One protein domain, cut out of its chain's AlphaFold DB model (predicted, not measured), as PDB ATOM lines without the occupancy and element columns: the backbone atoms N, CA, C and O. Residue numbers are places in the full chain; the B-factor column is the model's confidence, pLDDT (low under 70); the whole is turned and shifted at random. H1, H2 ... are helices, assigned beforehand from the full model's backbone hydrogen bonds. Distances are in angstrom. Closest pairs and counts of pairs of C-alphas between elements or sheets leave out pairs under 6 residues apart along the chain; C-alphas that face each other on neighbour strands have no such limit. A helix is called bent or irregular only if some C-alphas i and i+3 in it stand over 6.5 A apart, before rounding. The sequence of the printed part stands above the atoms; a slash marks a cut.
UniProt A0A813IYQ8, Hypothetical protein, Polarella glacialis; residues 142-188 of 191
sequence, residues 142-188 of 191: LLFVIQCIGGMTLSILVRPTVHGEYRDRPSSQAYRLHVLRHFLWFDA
ATOM      1  N   LEU A 142     131.214 174.211 116.972       94.38
ATOM      2  CA  LEU A 142     132.645 174.501 117.079       94.38
ATOM      3  C   LEU A 142     133.103 174.570 118.545       94.38
ATOM      4  O   LEU A 142     134.107 173.958 118.908       94.38
ATOM      5  N   LEU A 143     132.346 175.257 119.407       93.56
ATOM      6  CA  LEU A 143     132.619 175.311 120.847       93.56
ATOM      7  C   LEU A 143     132.584 173.925 121.495       93.56
ATOM      8  O   LEU A 143     133.436 173.626 122.328       93.56
ATOM      9  N   PHE A 144     131.646 173.070 121.089       95.75
ATOM     10  CA  PHE A 144     131.544 171.703 121.587       95.75
ATOM     11  C   PHE A 144     132.783 170.879 121.222       95.75
ATOM     12  O   PHE A 144     133.346 170.210 122.085       95.75
ATOM     13  N   VAL A 145     133.277 170.989 119.983       96.31
ATOM     14  CA  VAL A 145     134.525 170.330 119.563       96.31
ATOM     15  C   VAL A 145     135.712 170.812 120.398       96.31
ATOM     16  O   VAL A 145     136.475 169.988 120.905       96.31
ATOM     17  N   ILE A 146     135.845 172.126 120.611       96.25
ATOM     18  CA  ILE A 146     136.911 172.685 121.457       96.25
ATOM     19  C   ILE A 146     136.791 172.172 122.899       96.25
ATOM     20  O   ILE A 146     137.796 171.779 123.490       96.25
ATOM     21  N   GLN A 147     135.582 172.122 123.463       95.31
ATOM     22  CA  GLN A 147     135.340 171.586 124.807       95.31
ATOM     23  C   GLN A 147     135.664 170.092 124.905       95.31
ATOM     24  O   GLN A 147     136.243 169.671 125.905       95.31
ATOM     25  N   CYS A 148     135.363 169.294 123.878       96.19
ATOM     26  CA  CYS A 148     135.750 167.884 123.828       96.19
ATOM     27  C   CYS A 148     137.272 167.717 123.810       96.19
ATOM     28  O   CYS A 148     137.799 166.906 124.570       96.19
ATOM     29  N   ILE A 149     137.980 168.508 122.998       96.75
ATOM     30  CA  ILE A 149     139.448 168.486 122.944       96.75
ATOM     31  C   ILE A 149     140.029 168.920 124.294       96.75
ATOM     32  O   ILE A 149     140.876 168.223 124.846       96.75
ATOM     33  N   GLY A 150     139.533 170.017 124.874       95.56
ATOM     34  CA  GLY A 150     139.944 170.481 126.201       95.56
ATOM     35  C   GLY A 150     139.698 169.433 127.289       95.56
ATOM     36  O   GLY A 150     140.583 169.165 128.101       95.56
ATOM     37  N   GLY A 151     138.538 168.774 127.262       95.56
ATOM     38  CA  GLY A 151     138.193 167.684 128.174       95.56
ATOM     39  C   GLY A 151     139.090 166.457 128.010       95.56
ATOM     40  O   GLY A 151     139.504 165.865 129.009       95.56
ATOM     41  N   MET A 152     139.455 166.095 126.776       95.12
ATOM     42  CA  MET A 152     140.411 165.016 126.506       95.12
ATOM     43  C   MET A 152     141.815 165.368 127.001       95.12
ATOM     44  O   MET A 152     142.424 164.558 127.700       95.12
ATOM     45  N   THR A 153     142.309 166.575 126.717       93.50
ATOM     46  CA  THR A 153     143.624 167.042 127.179       93.50
ATOM     47  C   THR A 153     143.697 167.078 128.703       93.50
ATOM     48  O   THR A 153     144.648 166.558 129.284       93.50
ATOM     49  N   LEU A 154     142.662 167.604 129.368       92.31
ATOM     50  CA  LEU A 154     142.563 167.589 130.827       92.31
ATOM     51  C   LEU A 154     142.540 166.153 131.364       92.31
ATOM     52  O   LEU A 154     143.237 165.841 132.324       92.31
ATOM     53  N   SER A 155     141.793 165.255 130.717       89.50
ATOM     54  CA  SER A 155     141.738 163.841 131.105       89.50
ATOM     55  C   SER A 155     143.095 163.153 130.957       89.50
ATOM     56  O   SER A 155     143.447 162.334 131.800       89.50
ATOM     57  N   ILE A 156     143.878 163.480 129.926       90.75
ATOM     58  CA  ILE A 156     145.243 162.961 129.744       90.75
ATOM     59  C   ILE A 156     146.182 163.518 130.820       90.75
ATOM     60  O   ILE A 156     146.971 162.761 131.376       90.75
ATOM     61  N   LEU A 157     146.054 164.800 131.167       86.62
ATOM     62  CA  LEU A 157     146.862 165.434 132.211       86.62
ATOM     63  C   LEU A 157     146.544 164.893 133.617       86.62
ATOM     64  O   LEU A 157     147.438 164.748 134.449       86.62
ATOM     65  N   VAL A 158     145.275 164.567 133.878       89.00
ATOM     66  CA  VAL A 158     144.790 164.026 135.159       89.00
ATOM     67  C   VAL A 158     145.005 162.511 135.275       89.00
ATOM     68  O   VAL A 158     145.191 161.992 136.374       89.00
ATOM     69  N   ARG A 159     145.032 161.764 134.167       84.94
ATOM     70  CA  ARG A 159     145.268 160.308 134.178       84.94
ATOM     71  C   ARG A 159     146.465 159.851 135.034       84.94
ATOM     72  O   ARG A 159     146.241 158.936 135.831       84.94
ATOM     73  N   PRO A 160     147.673 160.449 134.952       78.38
ATOM     74  CA  PRO A 160     148.826 160.009 135.744       78.38
ATOM     75  C   PRO A 160     148.702 160.324 137.242       78.38
ATOM     76  O   PRO A 160     149.289 159.622 138.066       78.38
ATOM     77  N   THR A 161     147.930 161.347 137.628       74.94
ATOM     78  CA  THR A 161     147.688 161.648 139.048       74.94
ATOM     79  C   THR A 161     146.674 160.680 139.657       74.94
ATOM     80  O   THR A 161     146.825 160.297 140.817       74.94
ATOM     81  N   VAL A 162     145.690 160.229 138.868       76.12
ATOM     82  CA  VAL A 162     144.656 159.265 139.284       76.12
ATOM     83  C   VAL A 162     145.167 157.824 139.314       76.12
ATOM     84  O   VAL A 162     144.866 157.102 140.260       76.12
ATOM     85  N   HIS A 163     145.961 157.396 138.326       74.06
ATOM     86  CA  HIS A 163     146.478 156.016 138.263       74.06
ATOM     87  C   HIS A 163     147.645 155.755 139.225       74.06
ATOM     88  O   HIS A 163     148.217 154.671 139.222       74.06
ATOM     89  N   GLY A 164     147.982 156.718 140.088       62.84
ATOM     90  CA  GLY A 164     148.935 156.500 141.173       62.84
ATOM     91  C   GLY A 164     150.370 156.247 140.712       62.84
ATOM     92  O   GLY A 164     151.198 155.890 141.538       62.84
ATOM     93  N   GLU A 165     150.702 156.495 139.444       60.16
ATOM     94  CA  GLU A 165     152.041 156.266 138.873       60.16
ATOM     95  C   GLU A 165     153.117 157.187 139.498       60.16
ATOM     96  O   GLU A 165     154.320 156.958 139.392       60.16
ATOM     97  N   TYR A 166     152.678 158.208 140.243       55.22
ATOM     98  CA  TYR A 166     153.506 159.072 141.089       55.22
ATOM     99  C   TYR A 166     153.687 158.581 142.540       55.22
ATOM    100  O   TYR A 166     154.355 159.269 143.321       55.22
ATOM    101  N   ARG A 167     153.093 157.446 142.935       55.75
ATOM    102  CA  ARG A 167     153.206 156.884 144.296       55.75
ATOM    103  C   ARG A 167     154.572 156.238 144.552       55.75
ATOM    104  O   ARG A 167     155.014 156.246 145.696       55.75
ATOM    105  N   ASP A 168     155.269 155.812 143.495       58.72
ATOM    106  CA  ASP A 168     156.494 155.003 143.604       58.72
ATOM    107  C   ASP A 168     157.792 155.760 143.252       58.72
ATOM    108  O   ASP A 168     158.887 155.210 143.365       58.72
ATOM    109  N   ARG A 169     157.718 157.046 142.857       57.47
ATOM    110  CA  ARG A 169     158.910 157.879 142.588       57.47
ATOM    111  C   ARG A 169     159.276 158.753 143.802       57.47
ATOM    112  O   ARG A 169     158.500 159.647 144.140       57.47
ATOM    113  N   PRO A 170     160.473 158.611 144.411       56.00
ATOM    114  CA  PRO A 170     160.881 159.394 145.589       56.00
ATOM    115  C   PRO A 170     161.036 160.908 145.335       56.00
ATOM    116  O   PRO A 170     161.059 161.689 146.279       56.00
ATOM    117  N   SER A 171     161.059 161.364 144.076       59.50
ATOM    118  CA  SER A 171     161.044 162.792 143.714       59.50
ATOM    119  C   SER A 171     159.640 163.429 143.725       59.50
ATOM    120  O   SER A 171     159.514 164.647 143.629       59.50
ATOM    121  N   SER A 172     158.576 162.633 143.894       57.59
ATOM    122  CA  SER A 172     157.161 163.047 143.858       57.59
ATOM    123  C   SER A 172     156.760 164.022 144.981       57.59
ATOM    124  O   SER A 172     155.941 164.920 144.767       57.59
ATOM    125  N   GLN A 173     157.377 163.928 146.167       58.88
ATOM    126  CA  GLN A 173     157.086 164.857 147.270       58.88
ATOM    127  C   GLN A 173     157.569 166.290 146.989       58.88
ATOM    128  O   GLN A 173     156.877 167.244 147.350       58.88
ATOM    129  N   ALA A 174     158.692 166.456 146.281       62.38
ATOM    130  CA  ALA A 174     159.230 167.773 145.934       62.38
ATOM    131  C   ALA A 174     158.330 168.522 144.931       62.38
ATOM    132  O   ALA A 174     158.098 169.722 145.080       62.38
ATOM    133  N   TYR A 175     157.742 167.812 143.959       64.94
ATOM    134  CA  TYR A 175     156.808 168.411 142.995       64.94
ATOM    135  C   TYR A 175     155.465 168.783 143.628       64.94
ATOM    136  O   TYR A 175     154.912 169.834 143.306       64.94
ATOM    137  N   ARG A 176     154.956 167.975 144.570       63.66
ATOM    138  CA  ARG A 176     153.730 168.301 145.323       63.66
ATOM    139  C   ARG A 176     153.882 169.596 146.119       63.66
ATOM    140  O   ARG A 176     152.975 170.421 146.091       63.66
ATOM    141  N   LEU A 177     155.038 169.802 146.753       66.69
ATOM    142  CA  LEU A 177     155.372 171.043 147.458       66.69
ATOM    143  C   LEU A 177     155.531 172.237 146.508       66.69
ATOM    144  O   LEU A 177     155.083 173.327 146.846       66.69
ATOM    145  N   HIS A 178     156.092 172.049 145.310       69.56
ATOM    146  CA  HIS A 178     156.200 173.121 144.311       69.56
ATOM    147  C   HIS A 178     154.842 173.551 143.738       69.56
ATOM    148  O   HIS A 178     154.583 174.747 143.628       69.56
ATOM    149  N   VAL A 179     153.962 172.599 143.408       70.88
ATOM    150  CA  VAL A 179     152.617 172.904 142.892       70.88
ATOM    151  C   VAL A 179     151.749 173.533 143.982       70.88
ATOM    152  O   VAL A 179     151.113 174.548 143.720       70.88
ATOM    153  N   LEU A 180     151.783 173.009 145.216       72.56
ATOM    154  CA  LEU A 180     151.093 173.629 146.356       72.56
ATOM    155  C   LEU A 180     151.620 175.038 146.638       72.56
ATOM    156  O   LEU A 180     150.818 175.930 146.881       72.56
ATOM    157  N   ARG A 181     152.936 175.272 146.541       70.25
ATOM    158  CA  ARG A 181     153.520 176.609 146.718       70.25
ATOM    159  C   ARG A 181     153.061 177.587 145.640       70.25
ATOM    160  O   ARG A 181     152.774 178.723 145.981       70.25
ATOM    161  N   HIS A 182     152.959 177.163 144.380       73.00
ATOM    162  CA  HIS A 182     152.516 178.036 143.286       73.00
ATOM    163  C   HIS A 182     151.009 178.333 143.331       73.00
ATOM    164  O   HIS A 182     150.595 179.427 142.960       73.00
ATOM    165  N   PHE A 183     150.200 177.377 143.802       71.50
ATOM    166  CA  PHE A 183     148.755 177.554 143.974       71.50
ATOM    167  C   PHE A 183     148.417 178.390 145.221       71.50
ATOM    168  O   PHE A 183     147.517 179.215 145.162       71.50
ATOM    169  N   LEU A 184     149.162 178.219 146.323       64.69
ATOM    170  CA  LEU A 184     148.991 179.004 147.556       64.69
ATOM    171  C   LEU A 184     149.539 180.437 147.441       64.69
ATOM    172  O   LEU A 184     149.002 181.325 148.089       64.69
ATOM    173  N   TRP A 185     150.572 180.687 146.625       58.66
ATOM    174  CA  TRP A 185     151.063 182.056 146.383       58.66
ATOM    175  C   TRP A 185     150.060 182.910 145.599       58.66
ATOM    176  O   TRP A 185     149.937 184.096 145.868       58.66
ATOM    177  N   PHE A 186     149.310 182.316 144.667       60.03
ATOM    178  CA  PHE A 186     148.327 183.055 143.866       60.03
ATOM    179  C   PHE A 186     147.108 183.521 144.685       60.03
ATOM    180  O   PHE A 186     146.421 184.453 144.284       60.03
ATOM    181  N   ASP A 187     146.853 182.897 145.839       57.62
ATOM    182  CA  ASP A 187     145.759 183.259 146.751       57.62
ATOM    183  C   ASP A 187     146.184 184.302 147.808       57.62
ATOM    184  O   ASP A 187     145.344 184.916 148.455       57.62
ATOM    185  N   ALA A 188     147.493 184.536 147.978       56.31
ATOM    186  CA  ALA A 188     148.034 185.430 149.007       56.31
ATOM    187  C   ALA A 188     148.202 186.894 148.552       56.31
ATOM    188  O   ALA A 188     148.280 187.776 149.400       56.31
TER     189      ALA A 188
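AT A GLANCE: This is residues 142 to 188 of the 191 residues of the protein "Hypothetical protein" of Polarella glacialis (UniProt A0A813IYQ8). What shape is this? An open V: H1 is one arm, H2 the other, and residues 163 to 171 turn the corner. What makes it up? The printed part has 47 residues with two named helices, H1 then H2, and no named strand: all helix. It is flat, spanning 41 by 32 by 10 A, and only just extended, close to loose, with a radius of gyration of the C-alphas of 14.6 A.

IN THESE COORDINATES: Where is H1? H1, residues 142 to 162, runs 29.5 A from C-alpha 142 at (132.645, 174.501, 117.079). It has a kink of 27 degrees near residue 156 and is only just irregular: C-alphas 157 and 160 are 6.8 A apart. Where is H2? H2, residues 172 to 188, runs 24.7 A to C-alpha 188 at (148.034, 185.430, 149.007).

HOW THE PARTS SIT: Do they touch? H1 and H2 are apart, no C-alpha of one within 8 A of the other. Their backbones? O i to N i+4 pairs within hydrogen-bond range number 15 of 17 in H1 and 10 of 13 in H2.

THE WHOLE: How large? The C-alphas farthest apart, of Leu 142 and Pro 170, are 42.9 A apart. Any cut? The printed part has no cut, and the H1 to H2 link is short. Low confidence? Residues 164 to 178 and 184 to 188 have pLDDT under 70.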